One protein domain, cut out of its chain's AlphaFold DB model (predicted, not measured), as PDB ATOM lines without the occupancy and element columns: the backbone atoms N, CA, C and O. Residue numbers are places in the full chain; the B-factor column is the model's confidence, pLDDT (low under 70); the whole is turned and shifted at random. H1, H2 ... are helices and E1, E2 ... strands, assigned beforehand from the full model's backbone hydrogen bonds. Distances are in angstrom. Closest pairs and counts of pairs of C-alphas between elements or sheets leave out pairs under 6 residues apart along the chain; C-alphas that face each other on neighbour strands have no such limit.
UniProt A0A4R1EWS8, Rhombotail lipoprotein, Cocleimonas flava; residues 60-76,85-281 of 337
ATOM      1  N   GLN A  60     198.359 237.565 156.829       74.81
ATOM      2  CA  GLN A  60     197.723 237.123 155.600       74.81
ATOM      3  C   GLN A  60     198.664 236.141 154.902       74.81
ATOM      4  O   GLN A  60     199.831 236.459 154.674       74.81
ATOM      5  N   HIS A  61     198.154 234.967 154.542       76.00
ATOM      6  CA  HIS A  61     198.884 233.985 153.746       76.00
ATOM      7  C   HIS A  61     198.088 233.663 152.479       76.00
ATOM      8  O   HIS A  61     196.873 233.454 152.529       76.00
ATOM      9  N   THR A  62     198.779 233.613 151.344       72.00
ATOM     10  CA  THR A  62     198.189 233.281 150.043       72.00
ATOM     11  C   THR A  62     198.893 232.057 149.472       72.00
ATOM     12  O   THR A  62     200.124 232.022 149.418       72.00
ATOM     13  N   VAL A  63     198.121 231.064 149.035       72.81
ATOM     14  CA  VAL A  63     198.616 229.876 148.328       72.81
ATOM     15  C   VAL A  63     197.905 229.803 146.986       72.81
ATOM     16  O   VAL A  63     196.691 229.629 146.950       72.81
ATOM     17  N   SER A  64     198.653 229.921 145.888       75.62
ATOM     18  CA  SER A  64     198.074 229.964 144.545       75.62
ATOM     19  C   SER A  64     198.807 229.094 143.521       75.62
ATOM     20  O   SER A  64     200.017 228.845 143.588       75.62
ATOM     21  N   SER A  65     198.033 228.633 142.542       73.81
ATOM     22  CA  SER A  65     198.471 228.046 141.278       73.81
ATOM     23  C   SER A  65     197.856 228.885 140.156       73.81
ATOM     24  O   SER A  65     196.640 228.994 140.042       73.81
ATOM     25  N   SER A  66     198.689 229.558 139.358       72.69
ATOM     26  CA  SER A  66     198.205 230.509 138.348       72.69
ATOM     27  C   SER A  66     198.304 229.926 136.945       72.69
ATOM     28  O   SER A  66     199.402 229.682 136.438       72.69
ATOM     29  N   LEU A  67     197.150 229.787 136.290       76.56
ATOM     30  CA  LEU A  67     197.040 229.376 134.890       76.56
ATOM     31  C   LEU A  67     197.779 230.332 133.950       76.56
ATOM     32  O   LEU A  67     198.527 229.889 133.085       76.56
ATOM     33  N   ALA A  68     197.617 231.641 134.151       74.94
ATOM     34  CA  ALA A  68     198.279 232.647 133.327       74.94
ATOM     35  C   ALA A  68     199.806 232.544 133.441       74.94
ATOM     36  O   ALA A  68     200.508 232.592 132.434       74.94
ATOM     37  N   SER A  69     200.313 232.339 134.663       69.88
ATOM     38  CA  SER A  69     201.748 232.158 134.888       69.88
ATOM     39  C   SER A  69     202.280 230.869 134.260       69.88
ATOM     40  O   SER A  69     203.409 230.856 133.785       69.88
ATOM     41  N   PHE A  70     201.475 229.805 134.234       75.38
ATOM     42  CA  PHE A  70     201.862 228.527 133.651       75.38
ATOM     43  C   PHE A  70     201.900 228.605 132.119       75.38
ATOM     44  O   PHE A  70     202.920 228.296 131.507       75.38
ATOM     45  N   LEU A  71     200.819 229.091 131.503       73.44
ATOM     46  CA  LEU A  71     200.667 229.125 130.046       73.44
ATOM     47  C   LEU A  71     201.502 230.218 129.365       73.44
ATOM     48  O   LEU A  71     201.997 230.000 128.263       73.44
ATOM     49  N   TYR A  72     201.678 231.376 130.009       71.31
ATOM     50  CA  TYR A  72     202.262 232.573 129.388       71.31
ATOM     51  C   TYR A  72     203.529 233.071 130.098       71.31
ATOM     52  O   TYR A  72     203.799 234.273 130.132       71.31
ATOM     53  N   SER A  73     204.335 232.165 130.660       57.97
ATOM     54  CA  SER A  73     205.618 232.485 131.308       57.97
ATOM     55  C   SER A  73     206.687 232.964 130.309       57.97
ATOM     56  O   SER A  73     207.679 232.292 130.065       57.97
ATOM     57  N   GLY A  74     206.545 234.157 129.729       55.31
ATOM     58  CA  GLY A  74     207.528 234.739 128.813       55.31
ATOM     59  C   GLY A  74     207.311 236.237 128.614       55.31
ATOM     60  O   GLY A  74     206.180 236.708 128.540       55.31
ATOM     61  N   LYS A  75     208.400 237.016 128.539       46.84
ATOM     62  CA  LYS A  75     208.326 238.439 128.169       46.84
ATOM     63  C   LYS A  75     207.873 238.525 126.707       46.84
ATOM     64  O   LYS A  75     208.689 238.357 125.810       46.84
ATOM     65  N   GLY A  76     206.577 238.745 126.489       50.62
ATOM     66  CA  GLY A  76     205.994 238.865 125.148       50.62
ATOM     67  C   GLY A  76     204.513 238.494 125.025       50.62
ATOM     68  O   GLY A  76     204.060 238.232 123.914       50.62
ATOM     69  N   PRO A  85     191.373 227.309 113.869       58.06
ATOM     70  CA  PRO A  85     190.028 226.758 113.936       58.06
ATOM     71  C   PRO A  85     190.048 225.475 114.779       58.06
ATOM     72  O   PRO A  85     190.758 224.525 114.456       58.06
ATOM     73  N   THR A  86     189.277 225.464 115.864       61.50
ATOM     74  CA  THR A  86     189.062 224.274 116.688       61.50
ATOM     75  C   THR A  86     188.259 223.265 115.892       61.50
ATOM     76  O   THR A  86     187.177 223.580 115.395       61.50
ATOM     77  N   LEU A  87     188.792 222.055 115.796       63.69
ATOM     78  CA  LEU A  87     188.095 220.920 115.229       63.69
ATOM     79  C   LEU A  87     187.961 219.861 116.317       63.69
ATOM     80  O   LEU A  87     188.964 219.285 116.739       63.69
ATOM     81  N   LEU A  88     186.732 219.637 116.775       67.81
ATOM     82  CA  LEU A  88     186.431 218.598 117.753       67.81
ATOM     83  C   LEU A  88     185.821 217.407 117.027       67.81
ATOM     84  O   LEU A  88     184.803 217.531 116.340       67.81
ATOM     85  N   GLU A  89     186.480 216.267 117.173       68.88
ATOM     86  CA  GLU A  89     185.970 214.976 116.740       68.88
ATOM     87  C   GLU A  89     185.200 214.391 117.924       68.88
ATOM     88  O   GLU A  89     185.685 214.385 119.052       68.88
ATOM     89  N   LEU A  90     183.942 214.019 117.689       74.50
ATOM     90  CA  LEU A  90     183.104 213.395 118.707       74.50
ATOM     91  C   LEU A  90     183.174 211.871 118.541       74.50
ATOM     92  O   LEU A  90     183.065 211.406 117.401       74.50
ATOM     93  N   PRO A  91     183.245 211.095 119.637       75.00
ATOM     94  CA  PRO A  91     183.297 211.515 121.047       75.00
ATOM     95  C   PRO A  91     184.690 212.030 121.472       75.00
ATOM     96  O   PRO A  91     185.699 211.594 120.939       75.00
ATOM     97  N   ILE A  92     184.745 212.970 122.422       82.56
ATOM     98  CA  ILE A  92     185.997 213.644 122.824       82.56
ATOM     99  C   ILE A  92     186.734 212.908 123.945       82.56
ATOM    100  O   ILE A  92     186.116 212.469 124.924       82.56
ATOM    101  N   LYS A  93     188.068 212.872 123.862       88.44
ATOM    102  CA  LYS A  93     188.948 212.382 124.934       88.44
ATOM    103  C   LYS A  93     189.444 213.543 125.796       88.44
ATOM    104  O   LYS A  93     189.990 214.523 125.287       88.44
ATOM    105  N   VAL A  94     189.255 213.441 127.112       89.88
ATOM    106  CA  VAL A  94     189.485 214.550 128.052       89.88
ATOM    107  C   VAL A  94     190.586 214.209 129.049       89.88
ATOM    108  O   VAL A  94     190.477 213.251 129.812       89.88
ATOM    109  N   GLY A  95     191.631 215.029 129.095       90.94
ATOM    110  CA  GLY A  95     192.614 215.030 130.174       90.94
ATOM    111  C   GLY A  95     192.196 215.997 131.277       90.94
ATOM    112  O   GLY A  95     191.821 217.125 130.977       90.94
ATOM    113  N   ILE A  96     192.272 215.604 132.547       91.81
ATOM    114  CA  ILE A  96     192.046 216.519 133.678       91.81
ATOM    115  C   ILE A  96     193.296 216.550 134.543       91.81
ATOM    116  O   ILE A  96     193.808 215.496 134.923       91.81
ATOM    117  N   ALA A  97     193.774 217.748 134.869       90.19
ATOM    118  CA  ALA A  97     195.005 217.928 135.620       90.19
ATOM    119  C   ALA A  97     194.913 219.105 136.591       90.19
ATOM    120  O   ALA A  97     194.322 220.139 136.280       90.19
ATOM    121  N   PHE A  98     195.573 218.981 137.741       88.38
ATOM    122  CA  PHE A  98     195.839 220.125 138.612       88.38
ATOM    123  C   PHE A  98     197.120 220.835 138.183       88.38
ATOM    124  O   PHE A  98     198.144 220.190 137.943       88.38
ATOM    125  N   LEU A  99     197.088 222.166 138.166       85.25
ATOM    126  CA  LEU A  99     198.299 222.951 137.977       85.25
ATOM    127  C   LEU A  99     199.231 222.841 139.191       85.25
ATOM    128  O   LEU A  99     198.767 222.796 140.337       85.25
ATOM    129  N   PRO A 100     200.557 222.843 138.968       76.12
ATOM    130  CA  PRO A 100     201.509 222.884 140.063       76.12
ATOM    131  C   PRO A 100     201.396 224.216 140.823       76.12
ATOM    132  O   PRO A 100     201.305 225.294 140.233       76.12
ATOM    133  N   SER A 101     201.421 224.151 142.154       72.00
ATOM    134  CA  SER A 101     201.489 225.336 143.014       72.00
ATOM    135  C   SER A 101     202.917 225.875 143.078       72.00
ATOM    136  O   SER A 101     203.862 225.106 143.243       72.00
ATOM    137  N   GLN A 102     203.080 227.198 143.005       61.62
ATOM    138  CA  GLN A 102     204.405 227.841 142.987       61.62
ATOM    139  C   GLN A 102     205.123 227.818 144.348       61.62
ATOM    140  O   GLN A 102     206.340 227.968 144.405       61.62
ATOM    141  N   HIS A 103     204.388 227.619 145.447       57.88
ATOM    142  CA  HIS A 103     204.922 227.683 146.807       57.88
ATOM    143  C   HIS A 103     204.832 226.310 147.491       57.88
ATOM    144  O   HIS A 103     203.761 225.875 147.900       57.88
ATOM    145  N   TRP A 104     205.979 225.635 147.619       43.25
ATOM    146  CA  TRP A 104     206.146 224.282 148.185       43.25
ATOM    147  C   TRP A 104     206.053 224.214 149.728       43.25
ATOM    148  O   TRP A 104     206.188 223.148 150.322       43.25
ATOM    149  N   ARG A 105     205.849 225.333 150.435       50.69
ATOM    150  CA  ARG A 105     205.852 225.322 151.909       50.69
ATOM    151  C   ARG A 105     204.481 224.930 152.466       50.69
ATOM    152  O   ARG A 105     203.530 225.673 152.274       50.69
ATOM    153  N   ASN A 106     204.430 223.798 153.177       51.06
ATOM    154  CA  ASN A 106     203.446 223.317 154.174       51.06
ATOM    155  C   ASN A 106     201.925 223.523 153.942       51.06
ATOM    156  O   ASN A 106     201.148 223.229 154.846       51.06
ATOM    157  N   GLY A 107     201.477 223.972 152.768       54.75
ATOM    158  CA  GLY A 107     200.069 224.288 152.493       54.75
ATOM    159  C   GLY A 107     199.558 223.855 151.117       54.75
ATOM    160  O   GLY A 107     198.411 224.142 150.789       54.75
ATOM    161  N   SER A 108     200.371 223.174 150.302       65.25
ATOM    162  CA  SER A 108     199.900 222.580 149.046       65.25
ATOM    163  C   SER A 108     199.047 221.342 149.327       65.25
ATOM    164  O   SER A 108     199.381 220.553 150.211       65.25
ATOM    165  N   LEU A 109     197.977 221.149 148.553       72.25
ATOM    166  CA  LEU A 109     197.178 219.921 148.602       72.25
ATOM    167  C   LEU A 109     198.065 218.695 148.375       72.25
ATOM    168  O   LEU A 109     198.900 218.699 147.465       72.25
ATOM    169  N   ASP A 110     197.850 217.655 149.178       81.62
ATOM    170  CA  ASP A 110     198.508 216.369 148.976       81.62
ATOM    171  C   ASP A 110     198.070 215.745 147.642       81.62
ATOM    172  O   ASP A 110     196.947 215.964 147.171       81.62
ATOM    173  N   GLU A 111     198.951 214.965 147.017       80.94
ATOM    174  CA  GLU A 111     198.672 214.371 145.707       80.94
ATOM    175  C   GLU A 111     197.514 213.370 145.784       80.94
ATOM    176  O   GLU A 111     196.704 213.291 144.859       80.94
ATOM    177  N   SER A 112     197.365 212.674 146.917       84.88
ATOM    178  CA  SER A 112     196.227 211.781 147.151       84.88
ATOM    179  C   SER A 112     194.895 212.542 147.169       84.88
ATOM    180  O   SER A 112     193.938 212.135 146.510       84.88
ATOM    181  N   THR A 113     194.847 213.698 147.841       84.81
ATOM    182  CA  THR A 113     193.669 214.571 147.869       84.81
ATOM    183  C   THR A 113     193.352 215.094 146.472       84.81
ATOM    184  O   THR A 113     192.204 215.020 146.041       84.81
ATOM    185  N   LYS A 114     194.359 215.556 145.715       85.88
ATOM    186  CA  LYS A 114     194.161 215.981 144.319       85.88
ATOM    187  C   LYS A 114     193.562 214.863 143.470       85.88
ATOM    188  O   LYS A 114     192.607 215.103 142.739       85.88
ATOM    189  N   TYR A 115     194.074 213.641 143.593       88.12
ATOM    190  CA  TYR A 115     193.552 212.493 142.856       88.12
ATOM    191  C   TYR A 115     192.086 212.191 143.208       88.12
ATOM    192  O   TYR A 115     191.264 211.979 142.318       88.12
ATOM    193  N   GLN A 116     191.722 212.244 144.495       88.62
ATOM    194  CA  GLN A 116     190.332 212.079 144.944       88.62
ATOM    195  C   GLN A 116     189.401 213.153 144.369       88.62
ATOM    196  O   GLN A 116     188.295 212.847 143.925       88.62
ATOM    197  N   LEU A 117     189.856 214.404 144.335       88.12
ATOM    198  CA  LEU A 117     189.109 215.522 143.766       88.12
ATOM    199  C   LEU A 117     188.927 215.360 142.251       88.12
ATOM    200  O   LEU A 117     187.812 215.490 141.746       88.12
ATOM    201  N   LEU A 118     189.979 214.986 141.519       89.31
ATOM    202  CA  LEU A 118     189.877 214.702 140.083       89.31
ATOM    203  C   LEU A 118     188.951 213.514 139.796       89.31
ATOM    204  O   LEU A 118     188.216 213.545 138.811       89.31
ATOM    205  N   ASN A 119     188.903 212.512 140.678       90.25
ATOM    206  CA  ASN A 119     187.929 211.426 140.573       90.25
ATOM    207  C   ASN A 119     186.481 211.916 140.703       90.25
ATOM    208  O   ASN A 119     185.627 211.442 139.954       90.25
ATOM    209  N   LYS A 120     186.191 212.891 141.577       88.88
ATOM    210  CA  LYS A 120     184.854 213.513 141.639       88.88
ATOM    211  C   LYS A 120     184.493 214.195 140.314       88.88
ATOM    212  O   LYS A 120     183.384 214.017 139.815       88.88
ATOM    213  N   VAL A 121     185.435 214.926 139.709       87.31
ATOM    214  CA  VAL A 121     185.220 215.566 138.396       87.31
ATOM    215  C   VAL A 121     184.990 214.510 137.321       87.31
ATOM    216  O   VAL A 121     184.024 214.615 136.572       87.31
ATOM    217  N   LYS A 122     185.806 213.449 137.292       88.88
ATOM    218  CA  LYS A 122     185.645 212.319 136.370       88.88
ATOM    219  C   LYS A 122     184.262 211.673 136.485       88.88
ATOM    220  O   LYS A 122     183.634 211.411 135.465       88.88
ATOM    221  N   GLN A 123     183.763 211.463 137.703       87.19
ATOM    222  CA  GLN A 123     182.415 210.931 137.936       87.19
ATOM    223  C   GLN A 123     181.310 211.884 137.465       87.19
ATOM    224  O   GLN A 123     180.279 211.426 136.976       87.19
ATOM    225  N   SER A 124     181.505 213.199 137.605       83.00
ATOM    226  CA  SER A 124     180.548 214.190 137.102       83.00
ATOM    227  C   SER A 124     180.534 214.227 135.574       83.00
ATOM    228  O   SER A 124     179.473 214.150 134.965       83.00
ATOM    229  N   PHE A 125     181.713 214.273 134.955       80.56
ATOM    230  CA  PHE A 125     181.881 214.393 133.507       80.56
ATOM    231  C   PHE A 125     181.498 213.118 132.756       80.56
ATOM    232  O   PHE A 125     180.906 213.193 131.684       80.56
ATOM    233  N   GLY A 126     181.788 211.940 133.318       80.31
ATOM    234  CA  GLY A 126     181.500 210.650 132.681       80.31
ATOM    235  C   GLY A 126     180.011 210.382 132.433       80.31
ATOM    236  O   GLY A 126     179.669 209.422 131.755       80.31
ATOM    237  N   LYS A 127     179.113 211.227 132.954       82.06
ATOM    238  CA  LYS A 127     177.667 211.165 132.691       82.06
ATOM    239  C   LYS A 127     177.286 211.700 131.310       82.06
ATOM    240  O   LYS A 127     176.162 211.478 130.862       82.06
ATOM    241  N   HIS A 128     178.175 212.434 130.645       80.81
ATOM    242  CA  HIS A 128     177.859 213.069 129.375       80.81
ATOM    243  C   HIS A 128     178.183 212.158 128.182       80.81
ATOM    244  O   HIS A 128     179.325 211.730 128.034       80.81
ATOM    245  N   PRO A 129     177.232 211.938 127.254       75.38
ATOM    246  CA  PRO A 129     177.387 210.976 126.156       75.38
ATOM    247  C   PRO A 129     178.381 211.411 125.067       75.38
ATOM    248  O   PRO A 129     178.654 210.647 124.150       75.38
ATOM    249  N   PHE A 130     178.880 212.648 125.117       76.38
ATOM    250  CA  PHE A 130     179.855 213.162 124.152       76.38
ATOM    251  C   PHE A 130     181.308 212.958 124.599       76.38
ATOM    252  O   PHE A 130     182.209 213.254 123.821       76.38
ATOM    253  N   ILE A 131     181.540 212.469 125.821       82.19
ATOM    254  CA  ILE A 131     182.872 212.201 126.367       82.19
ATOM    255  C   ILE A 131     183.162 210.708 126.222       82.19
ATOM    256  O   ILE A 131     182.427 209.886 126.761       82.19
ATOM    257  N   GLU A 132     184.229 210.361 125.501       82.56
ATOM    258  CA  GLU A 132     184.657 208.969 125.324       82.56
ATOM    259  C   GLU A 132     185.339 208.452 126.592       82.56
ATOM    260  O   GLU A 132     184.951 207.439 127.171       82.56
ATOM    261  N   ASN A 133     186.367 209.178 127.035       85.06
ATOM    262  CA  ASN A 133     187.193 208.795 128.167       85.06
ATOM    263  C   ASN A 133     187.752 210.027 128.880       85.06
ATOM    264  O   ASN A 133     187.970 211.086 128.287       85.06
ATOM    265  N   ILE A 134     188.012 209.849 130.173       87.69
ATOM    266  CA  ILE A 134     188.585 210.855 131.055       87.69
ATOM    267  C   ILE A 134     189.853 210.286 131.682       87.69
ATOM    268  O   ILE A 134     189.801 209.386 132.538       87.69
ATOM    269  N   SER A 135     190.984 210.849 131.273       89.50
ATOM    270  CA  SER A 135     192.312 210.511 131.770       89.50
ATOM    271  C   SER A 135     192.737 211.510 132.844       89.50
ATOM    272  O   SER A 135     192.695 212.725 132.642       89.50
ATOM    273  N   ILE A 136     193.120 211.003 134.015       90.38
ATOM    274  CA  ILE A 136     193.647 211.832 135.101       90.38
ATOM    275  C   ILE A 136     195.144 211.997 134.871       90.38
ATOM    276  O   ILE A 136     195.874 211.008 134.837       90.38
ATOM    277  N   ILE A 137     195.590 213.242 134.744       88.81
ATOM    278  CA  ILE A 137     196.987 213.596 134.516       88.81
ATOM    279  C   ILE A 137     197.582 214.068 135.853       88.81
ATOM    280  O   ILE A 137     197.165 215.106 136.381       88.81
ATOM    281  N   PRO A 138     198.555 213.330 136.417       85.81
ATOM    282  CA  PRO A 138     199.285 213.748 137.607       85.81
ATOM    283  C   PRO A 138     199.906 215.139 137.470       85.81
ATOM    284  O   PRO A 138     200.501 215.476 136.443       85.81
ATOM    285  N   SER A 139     199.857 215.927 138.548       80.56
ATOM    286  CA  SER A 139     200.412 217.288 138.537       80.56
ATOM    287  C   SER A 139     201.939 217.307 138.359       80.56
ATOM    288  O   SER A 139     202.515 218.309 137.932       80.56
ATOM    289  N   THR A 140     202.603 216.173 138.609       80.12
ATOM    290  CA  THR A 140     204.039 215.963 138.381       80.12
ATOM    291  C   THR A 140     204.441 216.003 136.909       80.12
ATOM    292  O   THR A 140     205.575 216.375 136.629       80.12
ATOM    293  N   TYR A 141     203.544 215.664 135.977       79.75
ATOM    294  CA  TYR A 141     203.828 215.738 134.536       79.75
ATOM    295  C   TYR A 141     203.710 217.152 133.975       79.75
ATOM    296  O   TYR A 141     204.312 217.465 132.956       79.75
ATOM    297  N   LEU A 142     202.982 218.027 134.672       79.06
ATOM    298  CA  LEU A 142     202.901 219.453 134.354       79.06
ATOM    299  C   LEU A 142     203.994 220.266 135.056       79.06
ATOM    300  O   LEU A 142     203.985 221.497 135.027       79.06
ATOM    301  N   ARG A 143     204.930 219.593 135.736       70.50
ATOM    302  CA  ARG A 143     205.978 220.247 136.507       70.50
ATOM    303  C   ARG A 143     207.090 220.695 135.568       70.50
ATOM    304  O   ARG A 143     207.776 219.881 134.961       70.50
ATOM    305  N   HIS A 144     207.275 222.007 135.491       61.59
ATOM    306  CA  HIS A 144     208.321 222.634 134.690       61.59
ATOM    307  C   HIS A 144     209.710 222.173 135.152       61.59
ATOM    308  O   HIS A 144     210.178 222.576 136.219       61.59
ATOM    309  N   HIS A 145     210.378 221.328 134.366       47.44
ATOM    310  CA  HIS A 145     211.744 220.883 134.639       47.44
ATOM    311  C   HIS A 145     212.738 221.756 133.857       47.44
ATOM    312  O   HIS A 145     213.335 221.324 132.882       47.44
ATOM    313  N   GLY A 146     212.915 223.006 134.293       41.12
ATOM    314  CA  GLY A 146     214.034 223.849 133.856       41.12
ATOM    315  C   GLY A 146     213.640 225.150 133.161       41.12
ATOM    316  O   GLY A 146     212.971 225.134 132.144       41.12
ATOM    317  N   THR A 147     214.059 226.274 133.753       41.81
ATOM    318  CA  THR A 147     214.618 227.531 133.182       41.81
ATOM    319  C   THR A 147     214.277 228.067 131.773       41.81
ATOM    320  O   THR A 147     214.807 229.118 131.418       41.81
ATOM    321  N   GLN A 148     213.386 227.481 130.977       43.75
ATOM    322  CA  GLN A 148     212.978 228.015 129.680       43.75
ATOM    323  C   GLN A 148     211.591 228.651 129.771       43.75
ATOM    324  O   GLN A 148     210.577 228.007 130.019       43.75
ATOM    325  N   LYS A 149     211.589 229.976 129.626       46.91
ATOM    326  CA  LYS A 149     210.414 230.845 129.605       46.91
ATOM    327  C   LYS A 149     209.663 230.629 128.282       46.91
ATOM    328  O   LYS A 149     210.247 230.905 127.237       46.91
ATOM    329  N   GLY A 150     208.405 230.176 128.321       53.19
ATOM    330  CA  GLY A 150     207.482 230.258 127.177       53.19
ATOM    331  C   GLY A 150     206.876 228.956 126.627       53.19
ATOM    332  O   GLY A 150     206.247 229.030 125.582       53.19
ATOM    333  N   GLN A 151     207.019 227.798 127.288       65.06
ATOM    334  CA  GLN A 151     206.624 226.481 126.731       65.06
ATOM    335  C   GLN A 151     205.426 225.799 127.433       65.06
ATOM    336  O   GLN A 151     205.282 224.575 127.392       65.06
ATOM    337  N   GLY A 152     204.541 226.559 128.091       75.50
ATOM    338  CA  GLY A 152     203.388 225.984 128.805       75.50
ATOM    339  C   GLY A 152     202.482 225.142 127.895       75.50
ATOM    340  O   GLY A 152     202.153 224.006 128.229       75.50
ATOM    341  N   PHE A 153     202.149 225.651 126.705       79.25
ATOM    342  CA  PHE A 153     201.359 224.907 125.714       79.25
ATOM    343  C   PHE A 153     202.114 223.737 125.076       79.25
ATOM    344  O   PHE A 153     201.491 222.725 124.767       79.25
ATOM    345  N   ASP A 154     203.434 223.827 124.923       81.81
ATOM    346  CA  ASP A 154     204.231 222.729 124.359       81.81
ATOM    347  C   ASP A 154     204.301 221.543 125.338       81.81
ATOM    348  O   ASP A 154     204.162 220.389 124.934       81.81
ATOM    349  N   THR A 155     204.392 221.827 126.644       84.06
ATOM    350  CA  THR A 155     204.284 220.809 127.706       84.06
ATOM    351  C   THR A 155     202.905 220.149 127.685       84.06
ATOM    352  O   THR A 155     202.795 218.927 127.761       84.06
ATOM    353  N   LEU A 156     201.838 220.942 127.529       85.75
ATOM    354  CA  LEU A 156     200.482 220.403 127.406       85.75
ATOM    355  C   LEU A 156     200.322 219.532 126.164       85.75
ATOM    356  O   LEU A 156     199.692 218.486 126.260       85.75
ATOM    357  N   GLN A 157     200.917 219.913 125.031       86.56
ATOM    358  CA  GLN A 157     200.900 219.104 123.813       86.56
ATOM    359  C   GLN A 157     201.627 217.774 124.005       86.56
ATOM    360  O   GLN A 157     201.117 216.735 123.590       86.56
ATOM    361  N   GLN A 158     202.785 217.778 124.668       85.50
ATOM    362  CA  GLN A 158     203.515 216.550 124.975       85.50
ATOM    363  C   GLN A 158     202.686 215.615 125.861       85.50
ATOM    364  O   GLN A 158     202.543 214.431 125.557       85.50
ATOM    365  N   VAL A 159     202.109 216.152 126.935       87.25
ATOM    366  CA  VAL A 159     201.281 215.383 127.870       87.25
ATOM    367  C   VAL A 159     200.004 214.881 127.191       87.25
ATOM    368  O   VAL A 159     199.624 213.731 127.398       87.25
ATOM    369  N   ALA A 160     199.380 215.693 126.336       87.50
ATOM    370  CA  ALA A 160     198.205 215.300 125.567       87.50
ATOM    371  C   ALA A 160     198.486 214.110 124.649       87.50
ATOM    372  O   ALA A 160     197.712 213.159 124.627       87.50
ATOM    373  N   ASN A 161     199.623 214.136 123.950       88.06
ATOM    374  CA  ASN A 161     200.033 213.057 123.053       88.06
ATOM    375  C   ASN A 161     200.330 211.760 123.823       88.06
ATOM    376  O   ASN A 161     199.985 210.681 123.355       88.06
ATOM    377  N   ILE A 162     200.954 211.854 125.005       89.19
ATOM    378  CA  ILE A 162     201.259 210.687 125.853       89.19
ATOM    379  C   ILE A 162     199.978 210.046 126.397       89.19
ATOM    380  O   ILE A 162     199.893 208.823 126.492       89.19
ATOM    381  N   HIS A 163     198.993 210.864 126.771       86.94
ATOM    382  CA  HIS A 163     197.731 210.392 127.341       86.94
ATOM    383  C   HIS A 163     196.618 210.170 126.309       86.94
ATOM    384  O   HIS A 163     195.529 209.771 126.720       86.94
ATOM    385  N   ASP A 164     196.887 210.408 125.020       89.06
ATOM    386  CA  ASP A 164     195.920 210.318 123.917       89.06
ATOM    387  C   ASP A 164     194.627 211.104 124.212       89.06
ATOM    388  O   ASP A 164     193.526 210.557 124.240       89.06
ATOM    389  N   VAL A 165     194.765 212.401 124.522       89.44
ATOM    390  CA  VAL A 165     193.631 213.294 124.825       89.44
ATOM    391  C   VAL A 165     193.570 214.486 123.870       89.44
ATOM    392  O   VAL A 165     194.590 215.100 123.561       89.44
ATOM    393  N   ASP A 166     192.359 214.855 123.448       87.00
ATOM    394  CA  ASP A 166     192.126 215.981 122.532       87.00
ATOM    395  C   ASP A 166     192.042 217.317 123.272       87.00
ATOM    396  O   ASP A 166     192.525 218.352 122.803       87.00
ATOM    397  N   ILE A 167     191.410 217.294 124.447       88.88
ATOM    398  CA  ILE A 167     191.199 218.475 125.279       88.88
ATOM    399  C   ILE A 167     191.769 218.257 126.675       88.88
ATOM    400  O   ILE A 167     191.699 217.159 127.229       88.88
ATOM    401  N   ILE A 168     192.307 219.322 127.268       90.44
ATOM    402  CA  ILE A 168     192.820 219.297 128.639       90.44
ATOM    403  C   ILE A 168     192.064 220.317 129.488       90.44
ATOM    404  O   ILE A 168     192.015 221.506 129.175       90.44
ATOM    405  N   ALA A 169     191.502 219.839 130.592       91.44
ATOM    406  CA  ALA A 169     190.925 220.620 131.670       91.44
ATOM    407  C   ALA A 169     191.980 220.853 132.759       91.44
ATOM    408  O   ALA A 169     192.408 219.931 133.454       91.44
ATOM    409  N   LEU A 170     192.403 222.107 132.894       91.38
ATOM    410  CA  LEU A 170     193.381 222.547 133.880       91.38
ATOM    411  C   LEU A 170     192.661 223.156 135.071       91.38
ATOM    412  O   LEU A 170     192.003 224.186 134.936       91.38
ATOM    413  N   VAL A 171     192.827 222.534 136.233       91.31
ATOM    414  CA  VAL A 171     192.301 223.030 137.500       91.31
ATOM    415  C   VAL A 171     193.376 223.858 138.189       91.31
ATOM    416  O   VAL A 171     194.462 223.375 138.524       91.31
ATOM    417  N   SER A 172     193.054 225.123 138.401       90.19
ATOM    418  CA  SER A 172     193.841 226.087 139.154       90.19
ATOM    419  C   SER A 172     193.108 226.456 140.438       90.19
ATOM    420  O   SER A 172     191.885 226.369 140.518       90.19
ATOM    421  N   TYR A 173     193.855 226.841 141.463       89.19
ATOM    422  CA  TYR A 173     193.296 227.272 142.734       89.19
ATOM    423  C   TYR A 173     194.114 228.404 143.340       89.19
ATOM    424  O   TYR A 173     195.344 228.418 143.242       89.19
ATOM    425  N   ASP A 174     193.418 229.324 143.992       88.88
ATOM    426  CA  ASP A 174     193.970 230.410 144.784       88.88
ATOM    427  C   ASP A 174     193.232 230.463 146.121       88.88
ATOM    428  O   ASP A 174     192.001 230.519 146.176       88.88
ATOM    429  N   GLN A 175     193.980 230.391 147.213       88.44
ATOM    430  CA  GLN A 175     193.438 230.472 148.553       88.44
ATOM    431  C   GLN A 175     194.080 231.627 149.304       88.44
ATOM    432  O   GLN A 175     195.291 231.665 149.530       88.44
ATOM    433  N   LEU A 176     193.222 232.537 149.754       90.56
ATOM    434  CA  LEU A 176     193.565 233.670 150.584       90.56
ATOM    435  C   LEU A 176     193.092 233.415 152.015       90.56
ATOM    436  O   LEU A 176     191.898 233.318 152.299       90.56
ATOM    437  N   THR A 177     194.051 233.338 152.925       89.00
ATOM    438  CA  THR A 177     193.821 233.142 154.352       89.00
ATOM    439  C   THR A 177     194.204 234.402 155.109       89.00
ATOM    440  O   THR A 177     195.279 234.964 154.894       89.00
ATOM    441  N   ARG A 178     193.325 234.869 155.991       91.25
ATOM    442  CA  ARG A 178     193.558 236.061 156.801       91.25
ATOM    443  C   ARG A 178     193.130 235.822 158.241       91.25
ATOM    444  O   ARG A 178     192.011 235.373 158.471       91.25
ATOM    445  N   SER A 179     194.001 236.162 159.186       90.56
ATOM    446  CA  SER A 179     193.675 236.230 160.611       90.56
ATOM    447  C   SER A 179     193.827 237.667 161.096       90.56
ATOM    448  O   SER A 179     194.912 238.245 160.992       90.56
ATOM    449  N   GLU A 180     192.735 238.234 161.602       90.56
ATOM    450  CA  GLU A 180     192.689 239.561 162.218       90.56
ATOM    451  C   GLU A 180     192.317 239.420 163.699       90.56
ATOM    452  O   GLU A 180     191.598 238.502 164.091       90.56
ATOM    453  N   GLN A 181     192.817 240.311 164.548       89.56
ATOM    454  CA  GLN A 181     192.471 240.331 165.968       89.56
ATOM    455  C   GLN A 181     191.254 241.239 166.199       89.56
ATOM    456  O   GLN A 181     191.207 242.352 165.682       89.56
ATOM    457  N   ASN A 182     190.273 240.778 166.978       89.12
ATOM    458  CA  ASN A 182     189.109 241.576 167.381       89.12
ATOM    459  C   ASN A 182     189.305 242.185 168.778       89.12
ATOM    460  O   ASN A 182     190.296 241.916 169.445       89.12
ATOM    461  N   ASN A 183     188.328 242.945 169.275       89.69
ATOM    462  CA  ASN A 183     188.419 243.600 170.588       89.69
ATOM    463  C   ASN A 183     188.654 242.631 171.767       89.69
ATOM    464  O   ASN A 183     189.191 243.037 172.795       89.69
ATOM    465  N   ALA A 184     188.278 241.353 171.641       88.25
ATOM    466  CA  ALA A 184     188.523 240.355 172.680       88.25
ATOM    467  C   ALA A 184     189.996 239.907 172.740       88.25
ATOM    468  O   ALA A 184     190.403 239.298 173.732       88.25
ATOM    469  N   SER A 185     190.816 240.248 171.738       84.94
ATOM    470  CA  SER A 185     192.264 240.008 171.749       84.94
ATOM    471  C   SER A 185     192.991 240.789 172.844       84.94
ATOM    472  O   SER A 185     194.073 240.380 173.251       84.94
ATOM    473  N   LEU A 186     192.379 241.846 173.399       87.38
ATOM    474  CA  LEU A 186     192.904 242.538 174.579       87.38
ATOM    475  C   LEU A 186     193.150 241.559 175.736       87.38
ATOM    476  O   LEU A 186     194.113 241.709 176.480       87.38
ATOM    477  N   LEU A 187     192.336 240.502 175.845       87.56
ATOM    478  CA  LEU A 187     192.479 239.480 176.881       87.56
ATOM    479  C   LEU A 187     193.672 238.530 176.652       87.56
ATOM    480  O   LEU A 187     194.053 237.813 177.580       87.56
ATOM    481  N   TYR A 188     194.347 238.589 175.499       85.94
ATOM    482  CA  TYR A 188     195.582 237.836 175.232       85.94
ATOM    483  C   TYR A 188     196.793 238.310 176.027       85.94
ATOM    484  O   TYR A 188     197.771 237.576 176.126       85.94
ATOM    485  N   TRP A 189     196.721 239.483 176.660       83.81
ATOM    486  CA  TRP A 189     197.718 239.894 177.651       83.81
ATOM    487  C   TRP A 189     197.868 238.887 178.805       83.81
ATOM    488  O   TRP A 189     198.919 238.818 179.436       83.81
ATOM    489  N   THR A 190     196.842 238.065 179.056       84.75
ATOM    490  CA  THR A 190     196.914 236.949 179.999       84.75
ATOM    491  C   THR A 190     197.139 235.634 179.265       84.75
ATOM    492  O   THR A 190     196.512 235.357 178.240       84.75
ATOM    493  N   ILE A 191     197.971 234.765 179.850       83.25
ATOM    494  CA  ILE A 191     198.182 233.399 179.346       83.25
ATOM    495  C   ILE A 191     196.842 232.663 179.236       83.25
ATOM    496  O   ILE A 191     196.561 232.045 178.216       83.25
ATOM    497  N   VAL A 192     195.975 232.791 180.242       88.12
ATOM    498  CA  VAL A 192     194.648 232.155 180.243       88.12
ATOM    499  C   VAL A 192     193.769 232.690 179.106       88.12
ATOM    500  O   VAL A 192     193.148 231.907 178.386       88.12
ATOM    501  N   GLY A 193     193.756 234.006 178.877       85.88
ATOM    502  CA  GLY A 193     192.973 234.608 177.801       85.88
ATOM    503  C   GLY A 193     193.399 234.134 176.411       85.88
ATOM    504  O   GLY A 193     192.534 233.879 175.576       85.88
ATOM    505  N   MET A 194     194.697 233.902 176.180       85.12
ATOM    506  CA  MET A 194     195.200 233.327 174.918       85.12
ATOM    507  C   MET A 194     194.675 231.921 174.610       85.12
ATOM    508  O   MET A 194     194.623 231.547 173.437       85.12
ATOM    509  N   TYR A 195     194.314 231.141 175.632       87.38
ATOM    510  CA  TYR A 195     193.834 229.764 175.478       87.38
ATOM    511  C   TYR A 195     192.312 229.656 175.443       87.38
ATOM    512  O   TYR A 195     191.795 228.762 174.779       87.38
ATOM    513  N   VAL A 196     191.602 230.541 176.144       90.50
ATOM    514  CA  VAL A 196     190.154 230.403 176.364       90.50
ATOM    515  C   VAL A 196     189.342 231.353 175.489       90.50
ATOM    516  O   VAL A 196     188.270 230.986 175.010       90.50
ATOM    517  N   ILE A 197     189.834 232.570 175.246       90.69
ATOM    518  CA  ILE A 197     189.044 233.610 174.585       90.69
ATOM    519  C   ILE A 197     189.304 233.609 173.074       90.69
ATOM    520  O   ILE A 197     190.453 233.716 172.649       90.69
ATOM    521  N   PRO A 198     188.267 233.512 172.225       91.62
ATOM    522  CA  PRO A 198     188.432 233.573 170.780       91.62
ATOM    523  C   PRO A 198     188.554 235.026 170.287       91.62
ATOM    524  O   PRO A 198     187.588 235.630 169.811       91.62
ATOM    525  N   GLY A 199     189.755 235.586 170.418       90.81
ATOM    526  CA  GLY A 199     190.105 236.952 170.019       90.81
ATOM    527  C   GLY A 199     190.588 237.112 168.571       90.81
ATOM    528  O   GLY A 199     190.875 238.231 168.156       90.81
ATOM    529  N   ASN A 200     190.695 236.031 167.790       91.31
ATOM    530  CA  ASN A 200     191.045 236.085 166.367       91.31
ATOM    531  C   ASN A 200     189.819 235.816 165.497       91.31
ATOM    532  O   ASN A 200     189.094 234.846 165.721       91.31
ATOM    533  N   GLU A 201     189.631 236.626 164.464       93.38
ATOM    534  CA  GLU A 201     188.705 236.390 163.368       93.38
ATOM    535  C   GLU A 201     189.475 235.895 162.156       93.38
ATOM    536  O   GLU A 201     190.312 236.585 161.578       93.38
ATOM    537  N   ASN A 202     189.177 234.662 161.776       93.44
ATOM    538  CA  ASN A 202     189.831 234.029 160.658       93.44
ATOM    539  C   ASN A 202     188.896 234.000 159.468       93.44
ATOM    540  O   ASN A 202     187.780 233.493 159.584       93.44
ATOM    541  N   THR A 203     189.362 234.483 158.326       93.56
ATOM    542  CA  THR A 203     188.642 234.413 157.060       93.56
ATOM    543  C   THR A 203     189.472 233.653 156.036       93.56
ATOM    544  O   THR A 203     190.679 233.849 155.898       93.56
ATOM    545  N   ILE A 204     188.814 232.730 155.344       93.56
ATOM    546  CA  ILE A 204     189.395 231.899 154.300       93.56
ATOM    547  C   ILE A 204     188.548 232.123 153.058       93.56
ATOM    548  O   ILE A 204     187.342 231.873 153.066       93.56
ATOM    549  N   GLN A 205     189.179 232.593 151.994       94.19
ATOM    550  CA  GLN A 205     188.572 232.735 150.681       94.19
ATOM    551  C   GLN A 205     189.289 231.781 149.742       94.19
ATOM    552  O   GLN A 205     190.510 231.829 149.627       94.19
ATOM    553  N   THR A 206     188.542 230.875 149.122       92.75
ATOM    554  CA  THR A 206     189.088 229.911 148.168       92.75
ATOM    555  C   THR A 206     188.424 230.120 146.825       92.75
ATOM    556  O   THR A 206     187.199 230.181 146.733       92.75
ATOM    557  N   PHE A 207     189.252 230.226 145.800       92.88
ATOM    558  CA  PHE A 207     188.869 230.322 144.410       92.88
ATOM    559  C   PHE A 207     189.450 229.112 143.685       92.88
ATOM    560  O   PHE A 207     190.650 228.854 143.765       92.88
ATOM    561  N   VAL A 208     188.603 228.353 143.005       92.81
ATOM    562  CA  VAL A 208     189.012 227.245 142.142       92.81
ATOM    563  C   VAL A 208     188.512 227.569 140.747       92.81
ATOM    564  O   VAL A 208     187.360 227.944 140.576       92.81
ATOM    565  N   ASP A 209     189.366 227.444 139.744       91.44
ATOM    566  CA  ASP A 209     188.993 227.707 138.359       91.44
ATOM    567  C   ASP A 209     189.490 226.588 137.463       91.44
ATOM    568  O   ASP A 209     190.684 226.272 137.446       91.44
ATOM    569  N   THR A 210     188.556 226.006 136.718       92.19
ATOM    570  CA  THR A 210     188.851 225.022 135.683       92.19
ATOM    571  C   THR A 210     188.779 225.682 134.325       92.19
ATOM    572  O   THR A 210     187.731 226.193 133.934       92.19
ATOM    573  N   ALA A 211     189.868 225.609 133.568       91.50
ATOM    574  CA  ALA A 211     189.925 226.074 132.192       91.50
ATOM    575  C   ALA A 211     190.154 224.895 131.249       91.50
ATOM    576  O   ALA A 211     191.103 224.132 131.417       91.50
ATOM    577  N   VAL A 212     189.283 224.753 130.253       90.06
ATOM    578  CA  VAL A 212     189.346 223.663 129.278       90.06
ATOM    579  C   VAL A 212     189.869 224.194 127.957       90.06
ATOM    580  O   VAL A 212     189.281 225.106 127.372       90.06
ATOM    581  N   PHE A 213     190.964 223.608 127.489       87.81
ATOM    582  CA  PHE A 213     191.641 223.988 126.257       87.81
ATOM    583  C   PHE A 213     191.598 222.858 125.235       87.81
ATOM    584  O   PHE A 213     191.771 221.693 125.588       87.81
ATOM    585  N   ASP A 214     191.437 223.223 123.964       86.94
ATOM    586  CA  ASP A 214     191.876 222.380 122.854       86.94
ATOM    587  C   ASP A 214     193.387 222.549 122.710       86.94
ATOM    588  O   ASP A 214     193.892 223.653 122.479       86.94
ATOM    589  N   VAL A 215     194.102 221.442 122.879       82.62
ATOM    590  CA  VAL A 215     195.561 221.425 122.914       82.62
ATOM    591  C   VAL A 215     196.136 221.794 121.545       82.62
ATOM    592  O   VAL A 215     197.073 222.589 121.469       82.62
ATOM    593  N   ARG A 216     195.505 221.322 120.458       81.19
ATOM    594  CA  ARG A 216     195.981 221.529 119.080       81.19
ATOM    595  C   ARG A 216     195.823 222.978 118.635       81.19
ATOM    596  O   ARG A 216     196.742 223.563 118.068       81.19
ATOM    597  N   SER A 217     194.653 223.570 118.884       79.06
ATOM    598  CA  SER A 217     194.365 224.959 118.484       79.06
ATOM    599  C   SER A 217     194.779 226.006 119.523       79.06
ATOM    600  O   SER A 217     194.664 227.209 119.253       79.06
ATOM    601  N   ARG A 218     195.241 225.568 120.706       83.81
ATOM    602  CA  ARG A 218     195.524 226.404 121.889       83.81
ATOM    603  C   ARG A 218     194.321 227.263 122.301       83.81
ATOM    604  O   ARG A 218     194.474 228.288 122.966       83.81
ATOM    605  N   LYS A 219     193.109 226.870 121.882       83.00
ATOM    606  CA  LYS A 219     191.882 227.639 122.097       83.00
ATOM    607  C   LYS A 219     191.282 227.292 123.444       83.00
ATOM    608  O   LYS A 219     191.075 226.122 123.761       83.00
ATOM    609  N   LEU A 220     190.925 228.320 124.201       85.44
ATOM    610  CA  LEU A 220     190.072 228.161 125.369       85.44
ATOM    611  C   LEU A 220     188.645 227.819 124.914       85.44
ATOM    612  O   LEU A 220     188.012 228.601 124.204       85.44
ATOM    613  N   LEU A 221     188.142 226.660 125.331       85.38
ATOM    614  CA  LEU A 221     186.801 226.179 124.990       85.38
ATOM    615  C   LEU A 221     185.757 226.647 126.003       85.38
ATOM    616  O   LEU A 221     184.651 227.049 125.628       85.38
ATOM    617  N   MET A 222     186.110 226.590 127.288       87.75
ATOM    618  CA  MET A 222     185.243 226.993 128.391       87.75
ATOM    619  C   MET A 222     186.030 227.172 129.691       87.75
ATOM    620  O   MET A 222     187.148 226.669 129.834       87.75
ATOM    621  N   ARG A 223     185.424 227.891 130.640       91.00
ATOM    622  CA  ARG A 223     185.919 228.059 132.009       91.00
ATOM    623  C   ARG A 223     184.783 227.896 132.997       91.00
ATOM    624  O   ARG A 223     183.691 228.386 132.732       91.00
ATOM    625  N   ALA A 224     185.066 227.270 134.128       93.69
ATOM    626  CA  ALA A 224     184.120 227.116 135.218       93.69
ATOM    627  C   ALA A 224     184.796 227.482 136.545       93.69
ATOM    628  O   ALA A 224     185.653 226.727 137.021       93.69
ATOM    629  N   PRO A 225     184.426 228.628 137.139       94.50
ATOM    630  CA  PRO A 225     184.903 229.010 138.454       94.50
ATOM    631  C   PRO A 225     184.071 228.338 139.552       94.50
ATOM    632  O   PRO A 225     182.909 227.992 139.351       94.50
ATOM    633  N   GLY A 226     184.647 228.225 140.739       95.31
ATOM    634  CA  GLY A 226     183.958 227.904 141.980       95.31
ATOM    635  C   GLY A 226     184.571 228.681 143.131       95.31
ATOM    636  O   GLY A 226     185.779 228.941 143.168       95.31
ATOM    637  N   VAL A 227     183.718 229.105 144.058       95.69
ATOM    638  CA  VAL A 227     184.116 230.031 145.119       95.69
ATOM    639  C   VAL A 227     183.657 229.555 146.484       95.69
ATOM    640  O   VAL A 227     182.603 228.949 146.650       95.69
ATOM    641  N   SER A 228     184.452 229.867 147.498       96.44
ATOM    642  CA  SER A 228     184.092 229.629 148.888       96.44
ATOM    643  C   SER A 228     184.626 230.738 149.774       96.44
ATOM    644  O   SER A 228     185.753 231.208 149.611       96.44
ATOM    645  N   LYS A 229     183.808 231.143 150.743       96.31
ATOM    646  CA  LYS A 229     184.178 232.095 151.784       96.31
ATOM    647  C   LYS A 229     183.743 231.537 153.128       96.31
ATOM    648  O   LYS A 229     182.552 231.416 153.400       96.31
ATOM    649  N   LEU A 230     184.716 231.222 153.972       95.62
ATOM    650  CA  LEU A 230     184.497 230.722 155.320       95.62
ATOM    651  C   LEU A 230     185.078 231.701 156.334       95.62
ATOM    652  O   LEU A 230     186.124 232.307 156.103       95.62
ATOM    653  N   ALA A 231     184.408 231.829 157.474       94.56
ATOM    654  CA  ALA A 231     184.898 232.603 158.601       94.56
ATOM    655  C   ALA A 231     184.752 231.802 159.897       94.56
ATOM    656  O   ALA A 231     183.752 231.108 160.102       94.56
ATOM    657  N   LYS A 232     185.752 231.872 160.779       95.62
ATOM    658  CA  LYS A 232     185.692 231.224 162.093       95.62
ATOM    659  C   LYS A 232     186.547 231.963 163.111       95.62
ATOM    660  O   LYS A 232     187.706 232.264 162.857       95.62
ATOM    661  N   ARG A 233     185.997 232.200 164.300       94.19
ATOM    662  CA  ARG A 233     186.787 232.741 165.409       94.19
ATOM    663  C   ARG A 233     187.646 231.661 166.063       94.19
ATOM    664  O   ARG A 233     187.200 230.518 166.172       94.19
ATOM    665  N   SER A 234     188.841 232.027 166.511       92.50
ATOM    666  CA  SER A 234     189.740 231.144 167.259       92.50
ATOM    667  C   SER A 234     190.456 231.893 168.375       92.50
ATOM    668  O   SER A 234     190.527 233.120 168.383       92.50
ATOM    669  N   THR A 235     190.994 231.127 169.314       91.62
ATOM    670  CA  THR A 235     191.934 231.611 170.327       91.62
ATOM    671  C   THR A 235     193.302 231.842 169.686       91.62
ATOM    672  O   THR A 235     193.562 231.332 168.589       91.62
ATOM    673  N   ALA A 236     194.197 232.561 170.368       86.94
ATOM    674  CA  ALA A 236     195.535 232.854 169.856       86.94
ATOM    675  C   ALA A 236     196.328 231.570 169.581       86.94
ATOM    676  O   ALA A 236     197.112 231.504 168.637       86.94
ATOM    677  N   ILE A 237     196.157 230.538 170.408       88.00
ATOM    678  CA  ILE A 237     196.857 229.260 170.233       88.00
ATOM    679  C   ILE A 237     196.232 228.389 169.136       88.00
ATOM    680  O   ILE A 237     196.941 227.643 168.471       88.00
ATOM    681  N   GLY A 238     194.922 228.510 168.912       88.88
ATOM    682  CA  GLY A 238     194.187 227.668 167.972       88.88
ATOM    683  C   GLY A 238     194.168 228.161 166.524       88.88
ATOM    684  O   GLY A 238     193.663 227.421 165.681       88.88
ATOM    685  N   VAL A 239     194.682 229.365 166.224       88.56
ATOM    686  CA  VAL A 239     194.620 229.980 164.879       88.56
ATOM    687  C   VAL A 239     195.049 228.994 163.795       88.56
ATOM    688  O   VAL A 239     194.241 228.664 162.933       88.56
ATOM    689  N   ASP A 240     196.256 228.438 163.880       87.69
ATOM    690  CA  ASP A 240     196.826 227.601 162.815       87.69
ATOM    691  C   ASP A 240     195.996 226.339 162.531       87.69
ATOM    692  O   ASP A 240     195.777 225.967 161.374       87.69
ATOM    693  N   SER A 241     195.474 225.703 163.586       89.06
ATOM    694  CA  SER A 241     194.595 224.532 163.463       89.06
ATOM    695  C   SER A 241     193.271 224.876 162.776       89.06
ATOM    696  O   SER A 241     192.853 224.180 161.848       89.06
ATOM    697  N   VAL A 242     192.644 225.989 163.176       90.94
ATOM    698  CA  VAL A 242     191.381 226.462 162.599       90.94
ATOM    699  C   VAL A 242     191.591 226.882 161.150       90.94
ATOM    700  O   VAL A 242     190.781 226.509 160.302       90.94
ATOM    701  N   MET A 243     192.685 227.586 160.846       88.69
ATOM    702  CA  MET A 243     193.056 227.957 159.481       88.69
ATOM    703  C   MET A 243     193.232 226.723 158.610       88.69
ATOM    704  O   MET A 243     192.567 226.613 157.591       88.69
ATOM    705  N   THR A 244     194.032 225.750 159.045       87.62
ATOM    706  CA  THR A 244     194.286 224.526 158.271       87.62
ATOM    707  C   THR A 244     192.999 223.743 158.011       87.62
ATOM    708  O   THR A 244     192.731 223.322 156.883       87.62
ATOM    709  N   GLN A 245     192.160 223.571 159.037       90.75
ATOM    710  CA  GLN A 245     190.889 222.861 158.906       90.75
ATOM    711  C   GLN A 245     189.928 223.595 157.959       90.75
ATOM    712  O   GLN A 245     189.325 222.975 157.081       90.75
ATOM    713  N   LYS A 246     189.779 224.914 158.125       92.62
ATOM    714  CA  LYS A 246     188.867 225.723 157.306       92.62
ATOM    715  C   LYS A 246     189.387 225.949 155.895       92.62
ATOM    716  O   LYS A 246     188.572 226.049 154.990       92.62
ATOM    717  N   SER A 247     190.695 225.934 155.683       88.75
ATOM    718  CA  SER A 247     191.319 225.900 154.362       88.75
ATOM    719  C   SER A 247     190.935 224.653 153.579       88.75
ATOM    720  O   SER A 247     190.524 224.772 152.426       88.75
ATOM    721  N   ARG A 248     190.990 223.467 154.201       88.88
ATOM    722  CA  ARG A 248     190.556 222.214 153.557       88.88
ATOM    723  C   ARG A 248     189.061 222.230 153.251       88.88
ATOM    724  O   ARG A 248     188.665 222.001 152.118       88.88
ATOM    725  N   GLN A 249     188.249 222.615 154.235       92.00
ATOM    726  CA  GLN A 249     186.803 222.730 154.046       92.00
ATOM    727  C   GLN A 249     186.439 223.758 152.960       92.00
ATOM    728  O   GLN A 249     185.535 223.531 152.163       92.00
ATOM    729  N   GLY A 250     187.127 224.901 152.931       91.56
ATOM    730  CA  GLY A 250     186.915 225.953 151.941       91.56
ATOM    731  C   GLY A 250     187.226 225.470 150.533       91.56
ATOM    732  O   GLY A 250     186.473 225.774 149.610       91.56
ATOM    733  N   PHE A 251     188.278 224.663 150.397       90.31
ATOM    734  CA  PHE A 251     188.629 224.011 149.148       90.31
ATOM    735  C   PHE A 251     187.547 223.031 148.682       90.31
ATOM    736  O   PHE A 251     187.091 223.157 147.551       90.31
ATOM    737  N   ASP A 252     187.081 222.122 149.545       91.19
ATOM    738  CA  ASP A 252     186.034 221.156 149.180       91.19
ATOM    739  C   ASP A 252     184.749 221.854 148.712       91.19
ATOM    740  O   ASP A 252     184.184 221.496 147.681       91.19
ATOM    741  N   VAL A 253     184.327 222.911 149.418       95.12
ATOM    742  CA  VAL A 253     183.135 223.695 149.051       95.12
ATOM    743  C   VAL A 253     183.322 224.416 147.714       95.12
ATOM    744  O   VAL A 253     182.426 224.369 146.874       95.12
ATOM    745  N   ALA A 254     184.470 225.068 147.497       94.38
ATOM    746  CA  ALA A 254     184.753 225.751 146.232       94.38
ATOM    747  C   ALA A 254     184.845 224.760 145.062       94.38
ATOM    748  O   ALA A 254     184.431 225.073 143.949       94.38
ATOM    749  N   PHE A 255     185.367 223.559 145.313       93.00
ATOM    750  CA  PHE A 255     185.478 222.506 144.315       93.00
ATOM    751  C   PHE A 255     184.111 221.919 143.944       93.00
ATOM    752  O   PHE A 255     183.813 221.752 142.764       93.00
ATOM    753  N   ASP A 256     183.246 221.662 144.926       94.06
ATOM    754  CA  ASP A 256     181.880 221.199 144.667       94.06
ATOM    755  C   ASP A 256     181.052 222.271 143.927       94.06
ATOM    756  O   ASP A 256     180.258 221.938 143.044       94.06
ATOM    757  N   ASP A 257     181.251 223.558 144.238       95.69
ATOM    758  CA  ASP A 257     180.658 224.685 143.500       95.69
ATOM    759  C   ASP A 257     181.164 224.749 142.048       95.69
ATOM    760  O   ASP A 257     180.375 224.823 141.104       95.69
ATOM    761  N   MET A 258     182.476 224.606 141.852       94.75
ATOM    762  CA  MET A 258     183.094 224.531 140.528       94.75
ATOM    763  C   MET A 258     182.527 223.365 139.703       94.75
ATOM    764  O   MET A 258     182.217 223.568 138.532       94.75
ATOM    765  N   ILE A 259     182.346 222.166 140.279       92.38
ATOM    766  CA  ILE A 259     181.756 221.015 139.566       92.38
ATOM    767  C   ILE A 259     180.354 221.355 139.045       92.38
ATOM    768  O   ILE A 259     180.045 221.052 137.893       92.38
ATOM    769  N   LYS A 260     179.519 222.013 139.860       93.25
ATOM    770  CA  LYS A 260     178.169 222.431 139.446       93.25
ATOM    771  C   LYS A 260     178.220 223.426 138.290       93.25
ATOM    772  O   LYS A 260     177.512 223.257 137.303       93.25
ATOM    773  N   ASN A 261     179.076 224.442 138.392       93.38
ATOM    774  CA  ASN A 261     179.229 225.445 137.335       93.38
ATOM    775  C   ASN A 261     179.772 224.829 136.042       93.38
ATOM    776  O   ASN A 261     179.392 225.230 134.945       93.38
ATOM    777  N   LEU A 262     180.627 223.822 136.168       90.00
ATOM    778  CA  LEU A 262     181.223 223.119 135.046       90.00
ATOM    779  C   LEU A 262     180.218 222.229 134.307       90.00
ATOM    780  O   LEU A 262     180.229 222.219 133.080       90.00
ATOM    781  N   ASP A 263     179.310 221.562 135.020       88.62
ATOM    782  CA  ASP A 263     178.181 220.830 134.423       88.62
ATOM    783  C   ASP A 263     177.272 221.768 133.600       88.62
ATOM    784  O   ASP A 263     176.941 221.499 132.442       88.62
ATOM    785  N   LEU A 264     176.966 222.952 134.143       89.69
ATOM    786  CA  LEU A 264     176.204 223.981 133.427       89.69
ATOM    787  C   LEU A 264     176.930 224.474 132.166       89.69
ATOM    788  O   LEU A 264     176.310 224.631 131.110       89.69
ATOM    789  N   GLU A 265     178.238 224.713 132.254       88.31
ATOM    790  CA  GLU A 265     179.037 225.139 131.103       88.31
ATOM    791  C   GLU A 265     179.184 224.047 130.042       88.31
ATOM    792  O   GLU A 265     179.170 224.365 128.853       88.31
ATOM    793  N   LEU A 266     179.238 222.770 130.429       85.44
ATOM    794  CA  LEU A 266     179.246 221.640 129.497       85.44
ATOM    795  C   LEU A 266     177.948 221.550 128.689       85.44
ATOM    796  O   LEU A 266     177.992 221.327 127.476       85.44
ATOM    797  N   ILE A 267     176.797 221.768 129.330       83.69
ATOM    798  CA  ILE A 267     175.499 221.813 128.641       83.69
ATOM    799  C   ILE A 267     175.483 222.963 127.626       83.69
ATOM    800  O   ILE A 267     175.182 222.749 126.452       83.69
ATOM    801  N   ARG A 268     175.908 224.162 128.042       85.31
ATOM    802  CA  ARG A 268     176.014 225.326 127.145       85.31
ATOM    803  C   ARG A 268     176.996 225.081 126.007       85.31
ATOM    804  O   ARG A 268     176.751 225.494 124.879       85.31
ATOM    805  N   PHE A 269     178.113 224.419 126.288       81.88
ATOM    806  CA  PHE A 269     179.134 224.106 125.298       81.88
ATOM    807  C   PHE A 269     178.612 223.144 124.232       81.88
ATOM    808  O   PHE A 269     178.826 223.386 123.046       81.88
ATOM    809  N   LYS A 270     177.857 222.112 124.629       78.12
ATOM    810  CA  LYS A 270     177.163 221.215 123.697       78.12
ATOM    811  C   LYS A 270     176.248 221.991 122.751       78.12
ATOM    812  O   LYS A 270     176.238 221.707 121.554       78.12
ATOM    813  N   ASP A 271     175.507 222.965 123.268       79.94
ATOM    814  CA  ASP A 271     174.630 223.787 122.438       79.94
ATOM    815  C   ASP A 271     175.436 224.698 121.503       79.94
ATOM    816  O   ASP A 271     175.133 224.747 120.313       79.94
ATOM    817  N   ARG A 272     176.516 225.339 121.975       78.06
ATOM    818  CA  ARG A 272     177.406 226.153 121.119       78.06
ATOM    819  C   ARG A 272     178.019 225.340 119.984       78.06
ATOM    820  O   ARG A 272     177.971 225.756 118.834       78.06
ATOM    821  N   ILE A 273     178.525 224.145 120.277       74.06
ATOM    822  CA  ILE A 273     179.141 223.275 119.271       74.06
ATOM    823  C   ILE A 273     178.164 222.915 118.140       74.06
ATOM    824  O   ILE A 273     178.568 222.860 116.977       74.06
ATOM    825  N   LYS A 274     176.889 222.673 118.470       70.69
ATOM    826  CA  LYS A 274     175.854 222.347 117.478       70.69
ATOM    827  C   LYS A 274     175.520 223.523 116.561       70.69
ATOM    828  O   LYS A 274     175.270 223.299 115.383       70.69
ATOM    829  N   HIS A 275     175.501 224.743 117.094       62.25
ATOM    830  CA  HIS A 275     175.116 225.938 116.338       62.25
ATOM    831  C   HIS A 275     176.292 226.565 115.576       62.25
ATOM    832  O   HIS A 275     176.112 227.032 114.454       62.25
ATOM    833  N   ASP A 276     177.501 226.528 116.143       60.28
ATOM    834  CA  ASP A 276     178.663 227.240 115.601       60.28
ATOM    835  C   ASP A 276     179.458 226.418 114.564       60.28
ATOM    836  O   ASP A 276     180.428 226.918 113.991       60.28
ATOM    837  N   GLY A 277     179.078 225.158 114.304       57.03
ATOM    838  CA  GLY A 277     179.701 224.313 113.276       57.03
ATOM    839  C   GLY A 277     181.120 223.833 113.615       57.03
ATOM    840  O   GLY A 277     181.928 223.607 112.717       57.03
ATOM    841  N   TRP A 278     181.451 223.687 114.906       53.88
ATOM    842  CA  TRP A 278     182.797 223.306 115.390       53.88
ATOM    843  C   TRP A 278     183.068 221.787 115.352       53.88
ATOM    844  O   TRP A 278     184.077 221.319 115.884       53.88
ATOM    845  N   VAL A 279     182.180 221.007 114.728       52.12
ATOM    846  CA  VAL A 279     182.222 219.538 114.703       52.12
ATOM    847  C   VAL A 279     182.315 219.020 113.277       52.12
ATOM    848  O   VAL A 279     181.468 219.311 112.436       52.12
ATOM    849  N   LYS A 280     183.313 218.167 113.026       50.72
ATOM    850  CA  LYS A 280     183.213 217.165 111.962       50.72
ATOM    851  C   LYS A 280     182.608 215.920 112.590       50.72
ATOM    852  O   LYS A 280     183.231 215.291 113.437       50.72
ATOM    853  N   THR A 281     181.389 215.577 112.194       42.34
ATOM    854  CA  THR A 281     180.906 214.211 112.408       42.34
ATOM    855  C   THR A 281     181.470 213.328 111.296       42.34
ATOM    856  O   THR A 281     181.762 213.830 110.209       42.34
TER     857      THR A 281
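AT A GLANCE: This is residues 60 to 76 and 85 to 281 of the 337 residues of the protein "Rhombotail lipoprotein" of Cocleimonas flava (UniProt A0A4R1EWS8). Three long antiparallel strands, E4, E5 and E6, make a twisted slab with the long helix H6 alongside. At one end E2 and E3 widen the slab, with H2 and H3 on opposite faces there; at the other end H4 and H5 make a small tip, and E1 runs beside E4. The printed part has 214 residues, with six named helices and six named strands, which follow along the chain as E1, H1, E2, H2, E3, H3, E4, H4, H5, E5, E6 and H6; the class is mixed, helices and strands, and the one sheet is branched, with the neighbour pairs E1 and E4, E4 and E5, and E5 and E6 antiparallel, and the neighbour pairs E2 and E3, and E2 and E4 parallel. It is elongated, 72 by 39 by 30 A, and only just loose, close to compact, with a radius of gyration of the C-alphas of 20.5 A.

HOW THE PARTS SIT: E1, residues 60 to 64, is antiparallel to E4, residues 167 to 181, with N 61 and O 177 2.9 A apart. H1, residues 67 to 71, only grazes the sheet, and only just touches H3, residues 152 to 163, with 3 pairs of C-alphas within 8 A; the closest are those of Leu 71 and Gly 152, 4.3 A. E2, residues 92 to 98, has E3, residues 131 to 137, on one side with N 94 and O 133 at 2.9 A, and E4 on the other side with N 95 and O 167 at 2.8 A, both parallel. H2, residues 111 to 125, is over E2 at a height of 8.7 A over the sheet, and E2, H2 and E3 form a strand-helix-strand unit, two parallel strands joined through a helix, with a right-handed crossover. H3 is on the opposite face, at a height of 9.2 A. H4, residues 183 to 189, and H5, residues 191 to 196, touch only at the corner, closest at the C-alphas of Tyr 188 and Met 194, 4.5 A. E5, residues 200 to 214, is antiparallel to E4, with N 176 and O 205 at 2.8 A, and forms a hairpin with E6, residues 219 to 234, with N 206 and O 228 at 2.9 A. H6, residues 239 to 276, is only just at the sheet's level, at a height of 3.7 A; the C-alphas of Gly 226 and Met 258 are its closest to E6, 3.8 A. Its residues 255 to 263 alone touch H2, the same way at a shallow tilt of 31 degrees, closest at the C-alphas of Val 121 and Ile 259, 6.6 A. Every O i to N i+4 pair is within hydrogen-bond range in H1, H2, H3 and H6; H4 has 0 of 3, with 4 of 4 O i to N i+3 pairs, and H5 has 1 of 2.

IN THESE COORDINATES: E1 begins at C-alpha 60, (197.723, 237.123, 155.600). E4 is 46.2 A long, E5 45.6 A and E6 45.3 A, and E6 bends by 56 degrees at residue 222. H6 is 51.9 A long and ends at C-alpha 276, (178.663, 227.240, 115.601).

THE WHOLE: The C-alphas farthest apart are those of Thr 190 and Thr 281, 73.1 A. Residues 77 to 84 are not printed, and C-alphas 76 and 85 are 23.0 A apart across the cut. The links E2 to H2 and E3 to H3 are long. The mean pLDDT of the printed part is 81.8, and 32 residues are under 70, among them 144 to 151.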